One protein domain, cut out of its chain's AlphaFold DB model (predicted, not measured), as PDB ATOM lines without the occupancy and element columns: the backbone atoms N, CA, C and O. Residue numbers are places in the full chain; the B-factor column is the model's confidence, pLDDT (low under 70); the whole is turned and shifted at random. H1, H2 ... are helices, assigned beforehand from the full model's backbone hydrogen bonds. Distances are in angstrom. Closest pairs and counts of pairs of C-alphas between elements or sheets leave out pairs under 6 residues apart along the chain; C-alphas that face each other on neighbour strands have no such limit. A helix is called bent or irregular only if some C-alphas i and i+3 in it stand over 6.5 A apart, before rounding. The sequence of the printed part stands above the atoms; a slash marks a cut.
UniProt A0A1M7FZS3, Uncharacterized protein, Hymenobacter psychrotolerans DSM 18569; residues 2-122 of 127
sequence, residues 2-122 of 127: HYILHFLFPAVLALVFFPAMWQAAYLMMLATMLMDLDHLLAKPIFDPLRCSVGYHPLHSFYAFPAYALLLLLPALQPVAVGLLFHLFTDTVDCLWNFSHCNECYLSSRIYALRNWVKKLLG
ATOM      1  N   HIS A   2     -33.948  20.500 -12.528       73.94
ATOM      2  CA  HIS A   2     -34.214  21.706 -13.336       73.94
ATOM      3  C   HIS A   2     -35.481  22.504 -12.973       73.94
ATOM      4  O   HIS A   2     -35.398  23.602 -12.439       73.94
ATOM      5  N   TYR A   3     -36.674  21.926 -13.168       73.00
ATOM      6  CA  TYR A   3     -37.934  22.649 -12.965       73.00
ATOM      7  C   TYR A   3     -38.198  23.079 -11.513       73.00
ATOM      8  O   TYR A   3     -38.769  24.136 -11.276       73.00
ATOM      9  N   ILE A   4     -37.769  22.309 -10.510       78.56
ATOM     10  CA  ILE A   4     -37.971  22.715  -9.106       78.56
ATOM     11  C   ILE A   4     -37.123  23.949  -8.802       78.56
ATOM     12  O   ILE A   4     -37.594  24.875  -8.140       78.56
ATOM     13  N   LEU A   5     -35.891  23.969  -9.310       81.94
ATOM     14  CA  LEU A   5     -35.004  25.109  -9.158       81.94
ATOM     15  C   LEU A   5     -35.544  26.311  -9.928       81.94
ATOM     16  O   LEU A   5     -35.680  27.358  -9.328       81.94
ATOM     17  N   HIS A   6     -35.988  26.167 -11.172       84.38
ATOM     18  CA  HIS A   6     -36.510  27.304 -11.940       84.38
ATOM     19  C   HIS A   6     -37.845  27.873 -11.442       84.38
ATOM     20  O   HIS A   6     -38.072  29.073 -11.568       84.38
ATOM     21  N   PHE A   7     -38.722  27.058 -10.847       85.44
ATOM     22  CA  PHE A   7     -40.077  27.493 -10.484       85.44
ATOM     23  C   PHE A   7     -40.298  27.680  -8.982       85.44
ATOM     24  O   PHE A   7     -40.905  28.665  -8.573       85.44
ATOM     25  N   LEU A   8     -39.817  26.764  -8.137       89.50
ATOM     26  CA  LEU A   8     -40.121  26.799  -6.700       89.50
ATOM     27  C   LEU A   8     -39.084  27.598  -5.909       89.50
ATOM     28  O   LEU A   8     -39.429  28.353  -4.999       89.50
ATOM     29  N   PHE A   9     -37.807  27.458  -6.253       93.12
ATOM     30  CA  PHE A   9     -36.733  28.118  -5.517       93.12
ATOM     31  C   PHE A   9     -36.727  29.660  -5.629       93.12
ATOM     32  O   PHE A   9     -36.380  30.306  -4.637       93.12
ATOM     33  N   PRO A  10     -37.194  30.307  -6.722       95.25
ATOM     34  CA  PRO A  10     -37.330  31.758  -6.764       95.25
ATOM     35  C   PRO A  10     -38.275  32.302  -5.696       95.25
ATOM     36  O   PRO A  10     -38.093  33.432  -5.251       95.25
ATOM     37  N   ALA A  11     -39.252  31.516  -5.227       95.88
ATOM     38  CA  ALA A  11     -40.095  31.930  -4.108       95.88
ATOM     39  C   ALA A  11     -39.269  32.076  -2.818       95.88
ATOM     40  O   ALA A  11     -39.439  33.046  -2.084       95.88
ATOM     41  N   VAL A  12     -38.320  31.164  -2.577       96.56
ATOM     42  CA  VAL A  12     -37.390  31.249  -1.440       96.56
ATOM     43  C   VAL A  12     -36.502  32.485  -1.572       96.56
ATOM     44  O   VAL A  12     -36.387  33.257  -0.622       96.56
ATOM     45  N   LEU A  13     -35.931  32.725  -2.757       97.19
ATOM     46  CA  LEU A  13     -35.128  33.926  -3.013       97.19
ATOM     47  C   LEU A  13     -35.939  35.209  -2.794       97.19
ATOM     48  O   LEU A  13     -35.435  36.163  -2.207       97.19
ATOM     49  N   ALA A  14     -37.206  35.222  -3.209       97.56
ATOM     50  CA  ALA A  14     -38.084  36.373  -3.050       97.56
ATOM     51  C   ALA A  14     -38.356  36.671  -1.575       97.56
ATOM     52  O   ALA A  14     -38.286  37.825  -1.156       97.56
ATOM     53  N   LEU A  15     -38.634  35.631  -0.788       97.56
ATOM     54  CA  LEU A  15     -38.893  35.748   0.646       97.56
ATOM     55  C   LEU A  15     -37.649  36.194   1.425       97.56
ATOM     56  O   LEU A  15     -37.778  36.956   2.378       97.56
ATOM     57  N   VAL A  16     -36.455  35.744   1.024       97.75
ATOM     58  CA  VAL A  16     -35.197  36.061   1.721       97.75
ATOM     59  C   VAL A  16     -34.660  37.442   1.342       97.75
ATOM     60  O   VAL A  16     -34.298  38.216   2.225       97.75
ATOM     61  N   PHE A  17     -34.601  37.768   0.048       96.94
ATOM     62  CA  PHE A  17     -33.959  38.998  -0.434       96.94
ATOM     63  C   PHE A  17     -34.926  40.173  -0.608       96.94
ATOM     64  O   PHE A  17     -34.506  41.324  -0.518       96.94
ATOM     65  N   PHE A  18     -36.216  39.906  -0.826       97.06
ATOM     66  CA  PHE A  18     -37.229  40.931  -1.093       97.06
ATOM     67  C   PHE A  18     -38.486  40.762  -0.215       97.06
ATOM     68  O   PHE A  18     -39.600  40.851  -0.737       97.06
ATOM     69  N   PRO A  19     -38.365  40.555   1.114       97.06
ATOM     70  CA  PRO A  19     -39.490  40.179   1.977       97.06
ATOM     71  C   PRO A  19     -40.658  41.174   1.940       97.06
ATOM     72  O   PRO A  19     -41.815  40.768   1.971       97.06
ATOM     73  N   ALA A  20     -40.376  42.476   1.815       97.31
ATOM     74  CA  ALA A  20     -41.402  43.520   1.757       97.31
ATOM     75  C   ALA A  20     -42.256  43.480   0.474       97.31
ATOM     76  O   ALA A  20     -43.353  44.031   0.445       97.31
ATOM     77  N   MET A  21     -41.761  42.841  -0.589       96.94
ATOM     78  CA  MET A  21     -42.409  42.786  -1.902       96.94
ATOM     79  C   MET A  21     -42.299  41.396  -2.544       96.94
ATOM     80  O   MET A  21     -42.223  41.267  -3.767       96.94
ATOM     81  N   TRP A  22     -42.280  40.346  -1.720       98.00
ATOM     82  CA  TRP A  22     -41.897  38.994  -2.136       98.00
ATOM     83  C   TRP A  22     -42.777  38.439  -3.265       98.00
ATOM     84  O   TRP A  22     -42.268  37.771  -4.156       98.00
ATOM     85  N   GLN A  23     -44.076  38.756  -3.298       97.94
ATOM     86  CA  GLN A  23     -44.978  38.324  -4.377       97.94
ATOM     87  C   GLN A  23     -44.561  38.920  -5.722       97.94
ATOM     88  O   GLN A  23     -44.437  38.203  -6.712       97.94
ATOM     89  N   ALA A  24     -44.310  40.232  -5.749       97.62
ATOM     90  CA  ALA A  24     -43.866  40.924  -6.950       97.62
ATOM     91  C   ALA A  24     -42.474  40.440  -7.375       97.62
ATOM     92  O   ALA A  24     -42.259  40.159  -8.551       97.62
ATOM     93  N   ALA A  25     -41.547  40.281  -6.424       97.88
ATOM     94  CA  ALA A  25     -40.213  39.747  -6.689       97.88
ATOM     95  C   ALA A  25     -40.257  38.321  -7.252       97.88
ATOM     96  O   ALA A  25     -39.572  38.033  -8.230       97.88
ATOM     97  N   TYR A  26     -41.103  37.454  -6.695       98.06
ATOM     98  CA  TYR A  26     -41.310  36.101  -7.195       98.06
ATOM     99  C   TYR A  26     -41.858  36.098  -8.625       98.06
ATOM    100  O   TYR A  26     -41.294  35.424  -9.482       98.06
ATOM    101  N   LEU A  27     -42.895  36.893  -8.914       98.00
ATOM    102  CA  LEU A  27     -43.453  37.001 -10.268       98.00
ATOM    103  C   LEU A  27     -42.439  37.569 -11.271       98.00
ATOM    104  O   LEU A  27     -42.367  37.088 -12.399       98.00
ATOM    105  N   MET A  28     -41.628  38.549 -10.863       98.06
ATOM    106  CA  MET A  28     -40.547  39.087 -11.695       98.06
ATOM    107  C   MET A  28     -39.481  38.032 -11.995       98.06
ATOM    108  O   MET A  28     -39.075  37.903 -13.144       98.06
ATOM    109  N   MET A  29     -39.058  37.249 -10.998       98.00
ATOM    110  CA  MET A  29     -38.113  36.149 -11.216       98.00
ATOM    111  C   MET A  29     -38.717  35.041 -12.078       98.00
ATOM    112  O   MET A  29     -38.047  34.540 -12.973       98.00
ATOM    113  N   LEU A  30     -39.993  34.708 -11.892       96.75
ATOM    114  CA  LEU A  30     -40.688  33.750 -12.748       96.75
ATOM    115  C   LEU A  30     -40.753  34.235 -14.204       96.75
ATOM    116  O   LEU A  30     -40.564  33.450 -15.128       96.75
ATOM    117  N   ALA A  31     -40.954  35.536 -14.421       97.62
ATOM    118  CA  ALA A  31     -40.935  36.119 -15.759       97.62
ATOM    119  C   ALA A  31     -39.561  36.008 -16.444       97.62
ATOM    120  O   ALA A  31     -39.500  36.014 -17.671       97.62
ATOM    121  N   THR A  32     -38.462  35.852 -15.694       97.19
ATOM    122  CA  THR A  32     -37.131  35.649 -16.297       97.19
ATOM    123  C   THR A  32     -36.996  34.322 -17.038       97.19
ATOM    124  O   THR A  32     -36.141  34.225 -17.909       97.19
ATOM    125  N   MET A  33     -37.900  33.359 -16.819       94.88
ATOM    126  CA  MET A  33     -37.967  32.121 -17.612       94.88
ATOM    127  C   MET A  33     -38.214  32.377 -19.107       94.88
ATOM    128  O   MET A  33     -37.907  31.532 -19.937       94.88
ATOM    129  N   LEU A  34     -38.719  33.560 -19.493       96.25
ATOM    130  CA  LEU A  34     -38.827  33.947 -20.907       96.25
ATOM    131  C   LEU A  34     -37.465  33.997 -21.620       96.25
ATOM    132  O   LEU A  34     -37.422  33.995 -22.849       96.25
ATOM    133  N   MET A  35     -36.362  34.044 -20.874       95.88
ATOM    134  CA  MET A  35     -35.006  33.957 -21.404       95.88
ATOM    135  C   MET A  35     -34.772  32.677 -22.222       95.88
ATOM    136  O   MET A  35     -34.101  32.743 -23.252       95.88
ATOM    137  N   ASP A  36     -35.412  31.564 -21.850       94.69
ATOM    138  CA  ASP A  36     -35.336  30.286 -22.573       94.69
ATOM    139  C   ASP A  36     -35.875  30.357 -24.004       94.69
ATOM    140  O   ASP A  36     -35.626  29.466 -24.818       94.69
ATOM    141  N   LEU A  37     -36.596  31.421 -24.373       95.88
ATOM    142  CA  LEU A  37     -37.022  31.615 -25.758       95.88
ATOM    143  C   LEU A  37     -35.831  31.753 -26.721       95.88
ATOM    144  O   LEU A  37     -35.993  31.523 -27.921       95.88
ATOM    145  N   ASP A  38     -34.626  32.053 -26.225       95.31
ATOM    146  CA  ASP A  38     -33.407  32.038 -27.039       95.31
ATOM    147  C   ASP A  38     -33.007  30.624 -27.522       95.31
ATOM    148  O   ASP A  38     -32.244  30.488 -28.488       95.31
ATOM    149  N   HIS A  39     -33.600  29.566 -26.959       94.75
ATOM    150  CA  HIS A  39     -33.473  28.199 -27.461       94.75
ATOM    151  C   HIS A  39     -34.047  28.029 -28.864       94.75
ATOM    152  O   HIS A  39     -33.548  27.210 -29.638       94.75
ATOM    153  N   LEU A  40     -35.036  28.843 -29.241       95.62
ATOM    154  CA  LEU A  40     -35.606  28.833 -30.589       95.62
ATOM    155  C   LEU A  40     -34.582  29.238 -31.663       95.62
ATOM    156  O   LEU A  40     -34.785  28.957 -32.843       95.62
ATOM    157  N   LEU A  41     -33.467  29.859 -31.265       94.50
ATOM    158  CA  LEU A  41     -32.367  30.235 -32.155       94.50
ATOM    159  C   LEU A  41     -31.364  29.089 -32.383       94.50
ATOM    160  O   LEU A  41     -30.468  29.216 -33.220       94.50
ATOM    161  N   ALA A  42     -31.489  27.972 -31.662       92.94
ATOM    162  CA  ALA A  42     -30.587  26.836 -31.783       92.94
ATOM    163  C   ALA A  42     -30.977  25.857 -32.894       92.94
ATOM    164  O   ALA A  42     -32.142  25.687 -33.250       92.94
ATOM    165  N   LYS A  43     -29.969  25.146 -33.407       92.38
ATOM    166  CA  LYS A  43     -30.135  23.989 -34.293       92.38
ATOM    167  C   LYS A  43     -29.361  22.793 -33.716       92.38
ATOM    168  O   LYS A  43     -28.144  22.916 -33.592       92.38
ATOM    169  N   PRO A  44     -30.023  21.668 -33.374       93.12
ATOM    170  CA  PRO A  44     -31.480  21.504 -33.282       93.12
ATOM    171  C   PRO A  44     -32.076  22.374 -32.160       93.12
ATOM    172  O   PRO A  44     -31.365  22.749 -31.226       93.12
ATOM    173  N   ILE A  45     -33.372  22.694 -32.243       93.19
ATOM    174  CA  ILE A  45     -34.051  23.542 -31.244       93.19
ATOM    175  C   ILE A  45     -33.968  22.884 -29.859       93.19
ATOM    176  O   ILE A  45     -33.456  23.479 -28.912       93.19
ATOM    177  N   PHE A  46     -34.369  21.616 -29.767       89.75
ATOM    178  CA  PHE A  46     -34.284  20.822 -28.545       89.75
ATOM    179  C   PHE A  46     -33.186  19.762 -28.661       89.75
ATOM    180  O   PHE A  46     -33.144  19.012 -29.636       89.75
ATOM    181  N   ASP A  47     -32.312  19.707 -27.659       92.12
ATOM    182  CA  ASP A  47     -31.282  18.683 -27.500       92.12
ATOM    183  C   ASP A  47     -31.069  18.437 -25.998       92.12
ATOM    184  O   ASP A  47     -30.585  19.340 -25.313       92.12
ATOM    185  N   PRO A  48     -31.430  17.256 -25.465       89.38
ATOM    186  CA  PRO A  48     -31.330  16.974 -24.033       89.38
ATOM    187  C   PRO A  48     -29.883  16.814 -23.540       89.38
ATOM    188  O   PRO A  48     -29.645  16.847 -22.333       89.38
ATOM    189  N   LEU A  49     -28.920  16.622 -24.448       91.31
ATOM    190  CA  LEU A  49     -27.507  16.413 -24.120       91.31
ATOM    191  C   LEU A  49     -26.670  17.694 -24.252       91.31
ATOM    192  O   LEU A  49     -25.502  17.719 -23.856       91.31
ATOM    193  N   ARG A  50     -27.257  18.775 -24.776       94.06
ATOM    194  CA  ARG A  50     -26.579  20.059 -24.942       94.06
ATOM    195  C   ARG A  50     -26.557  20.844 -23.634       94.06
ATOM    196  O   ARG A  50     -27.575  21.025 -22.981       94.06
ATOM    197  N   CYS A  51     -25.394  21.400 -23.306       95.19
ATOM    198  CA  CYS A  51     -25.291  22.427 -22.275       95.19
ATOM    199  C   CYS A  51     -25.689  23.799 -22.848       95.19
ATOM    200  O   CYS A  51     -25.027  24.288 -23.769       95.19
ATOM    201  N   SER A  52     -26.739  24.420 -22.298       93.69
ATOM    202  CA  SER A  52     -27.235  25.744 -22.716       93.69
ATOM    203  C   SER A  52     -26.228  26.865 -22.447       93.69
ATOM    204  O   SER A  52     -26.081  27.797 -23.244       93.69
ATOM    205  N   VAL A  53     -25.484  26.750 -21.344       96.44
ATOM    206  CA  VAL A  53     -24.536  27.767 -20.878       96.44
ATOM    207  C   VAL A  53     -23.392  27.951 -21.877       96.44
ATOM    208  O   VAL A  53     -22.628  27.036 -22.195       96.44
ATOM    209  N   GLY A  54     -23.262  29.179 -22.371       95.06
ATOM    210  CA  GLY A  54     -22.309  29.577 -23.404       95.06
ATOM    211  C   GLY A  54     -22.752  29.256 -24.834       95.06
ATOM    212  O   GLY A  54     -22.055  29.661 -25.765       95.06
ATOM    213  N   TYR A  55     -23.865  28.540 -25.030       94.88
ATOM    214  CA  TYR A  55     -24.363  28.153 -26.351       94.88
ATOM    215  C   TYR A  55     -25.360  29.166 -26.923       94.88
ATOM    216  O   TYR A  55     -25.231  29.545 -28.089       94.88
ATOM    217  N   HIS A  56     -26.325  29.615 -26.116       95.06
ATOM    218  CA  HIS A  56     -27.364  30.549 -26.554       95.06
ATOM    219  C   HIS A  56     -27.000  32.017 -26.251       95.06
ATOM    220  O   HIS A  56     -26.154  32.269 -25.388       95.06
ATOM    221  N   PRO A  57     -27.586  33.004 -26.961       94.50
ATOM    222  CA  PRO A  57     -27.239  34.415 -26.783       94.50
ATOM    223  C   PRO A  57     -27.462  34.943 -25.362       94.50
ATOM    224  O   PRO A  57     -26.568  35.592 -24.807       94.50
ATOM    225  N   LEU A  58     -28.620  34.653 -24.763       97.19
ATOM    226  CA  LEU A  58     -28.926  35.073 -23.399       97.19
ATOM    227  C   LEU A  58     -28.192  34.168 -22.404       97.19
ATOM    228  O   LEU A  58     -27.702  34.650 -21.394       97.19
ATOM    229  N   HIS A  59     -27.959  32.902 -22.736       97.31
ATOM    230  CA  HIS A  59     -27.145  31.994 -21.917       97.31
ATOM    231  C   HIS A  59     -25.625  32.169 -22.082       97.31
ATOM    232  O   HIS A  59     -24.838  31.335 -21.627       97.31
ATOM    233  N   SER A  60     -25.172  33.223 -22.763       95.94
ATOM    234  CA  SER A  60     -23.758  33.410 -23.092       95.94
ATOM    235  C   SER A  60     -22.907  33.742 -21.862       95.94
ATOM    236  O   SER A  60     -23.379  34.295 -20.870       95.94
ATOM    237  N   PHE A  61     -21.595  33.492 -21.935       95.56
ATOM    238  CA  PHE A  61     -20.675  33.878 -20.855       95.56
ATOM    239  C   PHE A  61     -20.639  35.394 -20.600       95.56
ATOM    240  O   PHE A  61     -20.281  35.818 -19.505       95.56
ATOM    241  N   TYR A  62     -21.036  36.208 -21.585       95.19
ATOM    242  CA  TYR A  62     -21.162  37.661 -21.449       95.19
ATOM    243  C   TYR A  62     -22.441  38.083 -20.717       95.19
ATOM    244  O   TYR A  62     -22.478  39.166 -20.134       95.19
ATOM    245  N   ALA A  63     -23.471  37.236 -20.704       96.06
ATOM    246  CA  ALA A  63     -24.719  37.524 -20.015       96.06
ATOM    247  C   ALA A  63     -24.551  37.525 -18.490       96.06
ATOM    248  O   ALA A  63     -25.093  38.398 -17.825       96.06
ATOM    249  N   PHE A  64     -23.715  36.637 -17.937       96.31
ATOM    250  CA  PHE A  64     -23.405  36.597 -16.500       96.31
ATOM    251  C   PHE A  64     -22.961  37.957 -15.931       96.31
ATOM    252  O   PHE A  64     -23.629  38.462 -15.026       96.31
ATOM    253  N   PRO A  65     -21.875  38.593 -16.425       97.56
ATOM    254  CA  PRO A  65     -21.474  39.901 -15.922       97.56
ATOM    255  C   PRO A  65     -22.508  40.985 -16.246       97.56
ATOM    256  O   PRO A  65     -22.728  41.856 -15.411       97.56
ATOM    257  N   ALA A  66     -23.185  40.928 -17.397       97.62
ATOM    258  CA  ALA A  66     -24.231  41.896 -17.728       97.62
ATOM    259  C   ALA A  66     -25.394  41.856 -16.719       97.62
ATOM    260  O   ALA A  66     -25.819  42.901 -16.229       97.62
ATOM    261  N   TYR A  67     -25.865  40.666 -16.344       98.00
ATOM    262  CA  TYR A  67     -26.926  40.495 -15.349       98.00
ATOM    263  C   TYR A  67     -26.444  40.825 -13.935       98.00
ATOM    264  O   TYR A  67     -27.193  41.416 -13.161       98.00
ATOM    265  N   ALA A  68     -25.180  40.545 -13.608       98.12
ATOM    266  CA  ALA A  68     -24.584  40.998 -12.353       98.12
ATOM    267  C   ALA A  68     -24.540  42.530 -12.246       98.12
ATOM    268  O   ALA A  68     -24.801  43.069 -11.174       98.12
ATOM    269  N   LEU A  69     -24.292  43.251 -13.345       98.31
ATOM    270  CA  LEU A  69     -24.355  44.717 -13.351       98.31
ATOM    271  C   LEU A  69     -25.774  45.245 -13.087       98.31
ATOM    272  O   LEU A  69     -25.915  46.299 -12.468       98.31
ATOM    273  N   LEU A  70     -26.824  44.513 -13.476       97.81
ATOM    274  CA  LEU A  70     -28.209  44.894 -13.164       97.81
ATOM    275  C   LEU A  70     -28.495  44.893 -11.651       97.81
ATOM    276  O   LEU A  70     -29.380  45.625 -11.213       97.81
ATOM    277  N   LEU A  71     -27.723  44.159 -10.836       97.62
ATOM    278  CA  LEU A  71     -27.844  44.198  -9.370       97.62
ATOM    279  C   LEU A  71     -27.509  45.577  -8.777       97.62
ATOM    280  O   LEU A  71     -27.939  45.883  -7.663       97.62
ATOM    281  N   LEU A  72     -26.767  46.415  -9.509       97.94
ATOM    282  CA  LEU A  72     -26.433  47.781  -9.094       97.94
ATOM    283  C   LEU A  72     -27.624  48.744  -9.220       97.94
ATOM    284  O   LEU A  72     -27.571  49.851  -8.690       97.94
ATOM    285  N   LEU A  73     -28.691  48.339  -9.915       97.69
ATOM    286  CA  LEU A  73     -29.891  49.134 -10.145       97.69
ATOM    287  C   LEU A  73     -31.018  48.607  -9.239       97.69
ATOM    288  O   LEU A  73     -31.597  47.569  -9.560       97.69
ATOM    289  N   PRO A  74     -31.382  49.299  -8.136       94.12
ATOM    290  CA  PRO A  74     -32.325  48.777  -7.136       94.12
ATOM    291  C   PRO A  74     -33.659  48.293  -7.717       94.12
ATOM    292  O   PRO A  74     -34.174  47.254  -7.318       94.12
ATOM    293  N   ALA A  75     -34.187  49.001  -8.720       94.56
ATOM    294  CA  ALA A  75     -35.439  48.643  -9.386       94.56
ATOM    295  C   ALA A  75     -35.364  47.333 -10.197       94.56
ATOM    296  O   ALA A  75     -36.394  46.710 -10.440       94.56
ATOM    297  N   LEU A  76     -34.167  46.913 -10.623       97.44
ATOM    298  CA  LEU A  76     -33.951  45.710 -11.434       97.44
ATOM    299  C   LEU A  76     -33.390  44.535 -10.630       97.44
ATOM    300  O   LEU A  76     -33.247  43.448 -11.182       97.44
ATOM    301  N   GLN A  77     -33.102  44.714  -9.338       97.81
ATOM    302  CA  GLN A  77     -32.505  43.669  -8.505       97.81
ATOM    303  C   GLN A  77     -33.283  42.342  -8.520       97.81
ATOM    304  O   GLN A  77     -32.636  41.315  -8.717       97.81
ATOM    305  N   PRO A  78     -34.628  42.301  -8.398       98.19
ATOM    306  CA  PRO A  78     -35.361  41.035  -8.481       98.19
ATOM    307  C   PRO A  78     -35.188  40.333  -9.832       98.19
ATOM    308  O   PRO A  78     -35.000  39.121  -9.881       98.19
ATOM    309  N   VAL A  79     -35.196  41.095 -10.930       98.38
ATOM    310  CA  VAL A  79     -34.994  40.566 -12.289       98.38
ATOM    311  C   VAL A  79     -33.567  40.043 -12.451       98.38
ATOM    312  O   VAL A  79     -33.369  38.942 -12.952       98.38
ATOM    313  N   ALA A  80     -32.573  40.795 -11.980       98.25
ATOM    314  CA  ALA A  80     -31.170  40.402 -12.013       98.25
ATOM    315  C   ALA A  80     -30.916  39.113 -11.218       98.25
ATOM    316  O   ALA A  80     -30.242  38.210 -11.711       98.25
ATOM    317  N   VAL A  81     -31.498  38.998 -10.018       98.31
ATOM    318  CA  VAL A  81     -31.440  37.775  -9.204       98.31
ATOM    319  C   VAL A  81     -32.088  36.605  -9.945       98.31
ATOM    320  O   VAL A  81     -31.485  35.537  -9.996       98.31
ATOM    321  N   GLY A  82     -33.253  36.805 -10.567       98.06
ATOM    322  CA  GLY A  82     -33.922  35.779 -11.374       98.06
ATOM    323  C   GLY A  82     -33.060  35.279 -12.533       98.06
ATOM    324  O   GLY A  82     -32.812  34.083 -12.629       98.06
ATOM    325  N   LEU A  83     -32.520  36.193 -13.346       98.19
ATOM    326  CA  LEU A  83     -31.663  35.864 -14.492       98.19
ATOM    327  C   LEU A  83     -30.379  35.132 -14.071       98.19
ATOM    328  O   LEU A  83     -29.991  34.136 -14.679       98.19
ATOM    329  N   LEU A  84     -29.712  35.601 -13.014       98.12
ATOM    330  CA  LEU A  84     -28.504  34.949 -12.499       98.12
ATOM    331  C   LEU A  84     -28.810  33.572 -11.907       98.12
ATOM    332  O   LEU A  84     -28.023  32.641 -12.077       98.12
ATOM    333  N   PHE A  85     -29.941  33.433 -11.218       97.56
ATOM    334  CA  PHE A  85     -30.348  32.161 -10.638       97.56
ATOM    335  C   PHE A  85     -30.805  31.151 -11.701       97.56
ATOM    336  O   PHE A  85     -30.540  29.953 -11.572       97.56
ATOM    337  N   HIS A  86     -31.413  31.636 -12.782       97.38
ATOM    338  CA  HIS A  86     -31.729  30.846 -13.964       97.38
ATOM    339  C   HIS A  86     -30.442  30.284 -14.595       97.38
ATOM    340  O   HIS A  86     -30.272  29.070 -14.678       97.38
ATOM    341  N   LEU A  87     -29.462  31.149 -14.888       96.81
ATOM    342  CA  LEU A  87     -28.141  30.738 -15.384       96.81
ATOM    343  C   LEU A  87     -27.411  29.763 -14.444       96.81
ATOM    344  O   LEU A  87     -26.706  28.852 -14.892       96.81
ATOM    345  N   PHE A  88     -27.547  29.960 -13.131       96.19
ATOM    346  CA  PHE A  88     -26.998  29.050 -12.128       96.19
ATOM    347  C   PHE A  88     -27.643  27.663 -12.218       96.19
ATOM    348  O   PHE A  88     -26.928  26.662 -12.240       96.19
ATOM    349  N   THR A  89     -28.969  27.604 -12.311       95.44
ATOM    350  CA  THR A  89     -29.719  26.348 -12.438       95.44
ATOM    351  C   THR A  89     -29.332  25.598 -13.711       95.44
ATOM    352  O   THR A  89     -29.034  24.405 -13.655       95.44
ATOM    353  N   ASP A  90     -29.199  26.303 -14.830       94.88
ATOM    354  CA  ASP A  90     -28.719  25.731 -16.090       94.88
ATOM    355  C   ASP A  90     -27.285  25.203 -15.995       94.88
ATOM    356  O   ASP A  90     -26.943  24.158 -16.552       94.88
ATOM    357  N   THR A  91     -26.430  25.892 -15.238       95.44
ATOM    358  CA  THR A  91     -25.070  25.415 -14.965       95.44
ATOM    359  C   THR A  91     -25.097  24.114 -14.162       95.44
ATOM    360  O   THR A  91     -24.329  23.199 -14.466       95.44
ATOM    361  N   VAL A  92     -25.980  23.998 -13.162       95.06
ATOM    362  CA  VAL A  92     -26.165  22.759 -12.385       95.06
ATOM    363  C   VAL A  92     -26.596  21.608 -13.293       95.06
ATOM    364  O   VAL A  92     -26.050  20.509 -13.177       95.06
ATOM    365  N   ASP A  93     -27.496  21.856 -14.238       92.38
ATOM    366  CA  ASP A  93     -27.923  20.837 -15.195       92.38
ATOM    367  C   ASP A  93     -26.825  20.434 -16.175       92.38
ATOM    368  O   ASP A  93     -26.643  19.243 -16.438       92.38
ATOM    369  N   CYS A  94     -26.023  21.387 -16.657       94.75
ATOM    370  CA  CYS A  94     -24.836  21.060 -17.441       94.75
ATOM    371  C   CYS A  94     -23.895  20.137 -16.655       94.75
ATOM    372  O   CYS A  94     -23.442  19.126 -17.187       94.75
ATOM    373  N   LEU A  95     -23.628  20.443 -15.380       94.69
ATOM    374  CA  LEU A  95     -22.781  19.608 -14.522       94.69
ATOM    375  C   LEU A  95     -23.378  18.213 -14.299       94.69
ATOM    376  O   LEU A  95     -22.637  17.227 -14.299       94.69
ATOM    377  N   TRP A  96     -24.701  18.115 -14.153       93.00
ATOM    378  CA  TRP A  96     -25.401  16.836 -14.055       93.00
ATOM    379  C   TRP A  96     -25.287  16.015 -15.346       93.00
ATOM    380  O   TRP A  96     -25.048  14.808 -15.298       93.00
ATOM    381  N   ASN A  97     -25.402  16.652 -16.511       92.56
ATOM    382  CA  ASN A  97     -25.188  15.981 -17.793       92.56
ATOM    383  C   ASN A  97     -23.734  15.517 -17.943       92.56
ATOM    384  O   ASN A  97     -23.484  14.386 -18.365       92.56
ATOM    385  N   PHE A  98     -22.765  16.341 -17.542       95.12
ATOM    386  CA  PHE A  98     -21.342  16.000 -17.629       95.12
ATOM    387  C   PHE A  98     -20.953  14.816 -16.743       95.12
ATOM    388  O   PHE A  98     -20.048  14.069 -17.111       95.12
ATOM    389  N   SER A  99     -21.629  14.602 -15.608       93.81
ATOM    390  CA  SER A  99     -21.341  13.453 -14.741       93.81
ATOM    391  C   SER A  99     -21.788  12.110 -15.331       93.81
ATOM    392  O   SER A  99     -21.289  11.072 -14.903       93.81
ATOM    393  N   HIS A 100     -22.667  12.123 -16.339       93.69
ATOM    394  CA  HIS A 100     -23.179  10.917 -17.001       93.69
ATOM    395  C   HIS A 100     -22.770  10.811 -18.481       93.69
ATOM    396  O   HIS A 100     -22.922   9.752 -19.085       93.69
ATOM    397  N   CYS A 101     -22.248  11.887 -19.077       95.25
ATOM    398  CA  CYS A 101     -21.883  11.958 -20.488       95.25
ATOM    399  C   CYS A 101     -20.611  12.797 -20.693       95.25
ATOM    400  O   CYS A 101     -20.644  14.031 -20.733       95.25
ATOM    401  N   ASN A 102     -19.475  12.121 -20.889       95.44
ATOM    402  CA  ASN A 102     -18.197  12.789 -21.143       95.44
ATOM    403  C   ASN A 102     -18.177  13.528 -22.496       95.44
ATOM    404  O   ASN A 102     -17.662  14.638 -22.584       95.44
ATOM    405  N   GLU A 103     -18.797  12.971 -23.538       95.75
ATOM    406  CA  GLU A 103     -18.886  13.628 -24.854       95.75
ATOM    407  C   GLU A 103     -19.667  14.950 -24.798       95.75
ATOM    408  O   GLU A 103     -19.312  15.936 -25.448       95.75
ATOM    409  N   CYS A 104     -20.696  15.017 -23.950       95.19
ATOM    410  CA  CYS A 104     -21.466  16.230 -23.691       95.19
ATOM    411  C   CYS A 104     -20.593  17.313 -23.040       95.19
ATOM    412  O   CYS A 104     -20.716  18.499 -23.349       95.19
ATOM    413  N   TYR A 105     -19.662  16.909 -22.170       96.06
ATOM    414  CA  TYR A 105     -18.676  17.818 -21.597       96.06
ATOM    415  C   TYR A 105     -17.685  18.319 -22.647       96.06
ATOM    416  O   TYR A 105     -17.510  19.533 -22.778       96.06
ATOM    417  N   LEU A 106     -17.076  17.415 -23.420       95.88
ATOM    418  CA  LEU A 106     -16.071  17.756 -24.433       95.88
ATOM    419  C   LEU A 106     -16.629  18.663 -25.543       95.88
ATOM    420  O   LEU A 106     -15.932  19.563 -26.011       95.88
ATOM    421  N   SER A 107     -17.892  18.467 -25.925       94.69
ATOM    422  CA  SER A 107     -18.590  19.298 -26.919       94.69
ATOM    423  C   SER A 107     -19.110  20.634 -26.368       94.69
ATOM    424  O   SER A 107     -19.512  21.509 -27.140       94.69
ATOM    425  N   SER A 108     -19.083  20.838 -25.048       95.75
ATOM    426  CA  SER A 108     -19.611  22.053 -24.426       95.75
ATOM    427  C   SER A 108     -18.735  23.290 -24.663       95.75
ATOM    428  O   SER A 108     -17.500  23.243 -24.721       95.75
ATOM    429  N   ARG A 109     -19.373  24.466 -24.686       96.06
ATOM    430  CA  ARG A 109     -18.663  25.757 -24.702       96.06
ATOM    431  C   ARG A 109     -17.869  25.999 -23.414       96.06
ATOM    432  O   ARG A 109     -16.867  26.710 -23.450       96.06
ATOM    433  N   ILE A 110     -18.261  25.365 -22.306       95.38
ATOM    434  CA  ILE A 110     -17.538  25.398 -21.027       95.38
ATOM    435  C   ILE A 110     -16.159  24.743 -21.169       95.38
ATOM    436  O   ILE A 110     -15.160  25.313 -20.725       95.38
ATOM    437  N   TYR A 111     -16.075  23.577 -21.817       95.50
ATOM    438  CA  TYR A 111     -14.797  22.910 -22.074       95.50
ATOM    439  C   TYR A 111     -13.873  23.774 -22.939       95.50
ATOM    440  O   TYR A 111     -12.699  23.968 -22.600       95.50
ATOM    441  N   ALA A 112     -14.422  24.366 -24.005       94.69
ATOM    442  CA  ALA A 112     -13.688  25.284 -24.874       94.69
ATOM    443  C   ALA A 112     -13.146  26.502 -24.099       94.69
ATOM    444  O   ALA A 112     -11.957  26.818 -24.207       94.69
ATOM    445  N   LEU A 113     -13.979  27.134 -23.264       93.88
ATOM    446  CA  LEU A 113     -13.577  28.260 -22.417       93.88
ATOM    447  C   LEU A 113     -12.473  27.857 -21.431       93.88
ATOM    448  O   LEU A 113     -11.445  28.529 -21.348       93.88
ATOM    449  N   ARG A 114     -12.637  26.735 -20.722       94.62
ATOM    450  CA  ARG A 114     -11.642  26.212 -19.772       94.62
ATOM    451  C   ARG A 114     -10.279  26.019 -20.437       94.62
ATOM    452  O   ARG A 114      -9.254  26.394 -19.866       94.62
ATOM    453  N   ASN A 115     -10.253  25.421 -21.627       93.56
ATOM    454  CA  ASN A 115      -9.011  25.169 -22.356       93.56
ATOM    455  C   ASN A 115      -8.368  26.467 -22.852       93.56
ATOM    456  O   ASN A 115      -7.151  26.625 -22.729       93.56
ATOM    457  N   TRP A 116      -9.171  27.417 -23.336       92.88
ATOM    458  CA  TRP A 116      -8.690  28.747 -23.700       92.88
ATOM    459  C   TRP A 116      -8.060  29.473 -22.500       92.88
ATOM    460  O   TRP A 116      -6.934  29.954 -22.610       92.88
ATOM    461  N   VAL A 117      -8.710  29.450 -21.328       93.06
ATOM    462  CA  VAL A 117      -8.165  30.031 -20.087       93.06
ATOM    463  C   VAL A 117      -6.864  29.339 -19.672       93.06
ATOM    464  O   VAL A 117      -5.889  30.014 -19.352       93.06
ATOM    465  N   LYS A 118      -6.797  27.999 -19.702       92.56
ATOM    466  CA  LYS A 118      -5.558  27.264 -19.382       92.56
ATOM    467  C   LYS A 118      -4.399  27.680 -20.288       92.56
ATOM    468  O   LYS A 118      -3.303  27.921 -19.784       92.56
ATOM    469  N   LYS A 119      -4.660  27.803 -21.593       92.81
ATOM    470  CA  LYS A 119      -3.676  28.258 -22.580       92.81
ATOM    471  C   LYS A 119      -3.221  29.692 -22.303       92.81
ATOM    472  O   LYS A 119      -2.023  29.948 -22.318       92.81
ATOM    473  N   LEU A 120      -4.155  30.598 -22.006       93.19
ATOM    474  CA  LEU A 120      -3.859  31.991 -21.652       93.19
ATOM    475  C   LEU A 120      -2.968  32.087 -20.401       93.19
ATOM    476  O   LEU A 120      -2.060  32.906 -20.343       93.19
ATOM    477  N   LEU A 121      -3.194  31.207 -19.423       94.50
ATOM    478  CA  LEU A 121      -2.409  31.118 -18.189       94.50
ATOM    479  C   LEU A 121      -1.097  30.321 -18.339       94.50
ATOM    480  O   LEU A 121      -0.454  30.026 -17.332       94.50
ATOM    481  N   GLY A 122      -0.713  29.914 -19.555       88.75
ATOM    482  CA  GLY A 122       0.512  29.142 -19.808       88.75
ATOM    483  C   GLY A 122       0.527  27.740 -19.183       88.75
ATOM    484  O   GLY A 122       1.588  27.131 -19.051       88.75
TER     485      GLY A 122
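AT A GLANCE: This is residues 2 to 122 of the 127 residues of an uncharacterized protein of Hymenobacter psychrotolerans DSM 18569 (UniProt A0A1M7FZS3). One long helix, H4, runs through the body as its core, with the hairpin of H1 and H2 packed on one side of it and the shorter H3 folded back along the other side. The tiny H5 makes a corner at the last residues of H4, and beyond it H6 leads away, so that residues 114 to 122 stick out as a free arm. The printed part has 121 residues with six named helices, in the order H1 to H6, and no named strand; its class is all helix. The whole is compact, with a radius of gyration of the C-alphas of 15.6 A and spans of 46 by 32 by 26 A.

HOW THE PARTS SIT: The hub is H4, residues 74 to 100, which touches four helices. With its residues 78 to 86 alone it touches residues 25 to 35 of H2, residues 19 to 41, at a steep tilt of 53 degrees, the same way; the closest C-alphas, of Met 29 and Gly 82, are 4.2 A apart. H1, residues 2 to 17, touches H4 at a tilt of 35.2 degrees, only just steep, opposite ways; the closest C-alphas, of His 6 and His 86, are 6.3 A apart. H1 and H2 form a helical hairpin at a shallow tilt of 31 degrees, with the C-alphas of Ala 14 and Trp 22 closest at 4.7 A. H3, residues 63 to 70, forms a second helical hairpin with H4, which touches it with residues 76 to 87 alone, at a shallow tilt of 24 degrees; the closest C-alphas, of Tyr 67 and Ala 80, are 5.4 A apart. The helix packing is part aligned, part crossed, with two of these four pairs at a shallow tilt. H4 and H5, residues 102 to 106, touch only at the corner, with the C-alphas of Phe 98 and Tyr 105 closest at 5.1 A. H6, residues 109 to 120, touches no helix; it is close to H5 but not clearly touching, the closest C-alphas, of Tyr 105 and Tyr 111, being 6.4 A apart. In H3, H5 and H6 every O i to N i+4 pair is within hydrogen-bond range; in H1 it is 8 of 12, in H4 20 of 23, and in H2 8 of 19, beside 18 of 20 O i to N i+3 pairs.

IN THESE COORDINATES: H4 is 40.2 A long, from C-alpha 74 at (-32.325, 48.777, -7.136) to C-alpha 100 at (-23.179, 10.917, -17.001). H2 is 36.3 A long and has a kink of 36 degrees near residue 26; H1 is 21.6 A long, with a kink of 35 degrees near residue 11. H2 and H4 are irregular: C-alphas 20 and 23 are 8.8 A apart, and C-alphas 75 and 78 are 7.7 A apart. H3 measures 10.7 A, H5 6.3 A and H6 16.4 A, the last ending with C-alpha 120 at (-3.859, 31.991, -21.652).

THE WHOLE: The two C-alphas farthest apart, of Ala 20 and Gly 122, are 49.3 A apart. The link from H2 to H3, residues 42 to 62, is long, and the other four links are tight. The printed part has no cut. The mean pLDDT of the printed part is 94.8, and no printed residue is under 70.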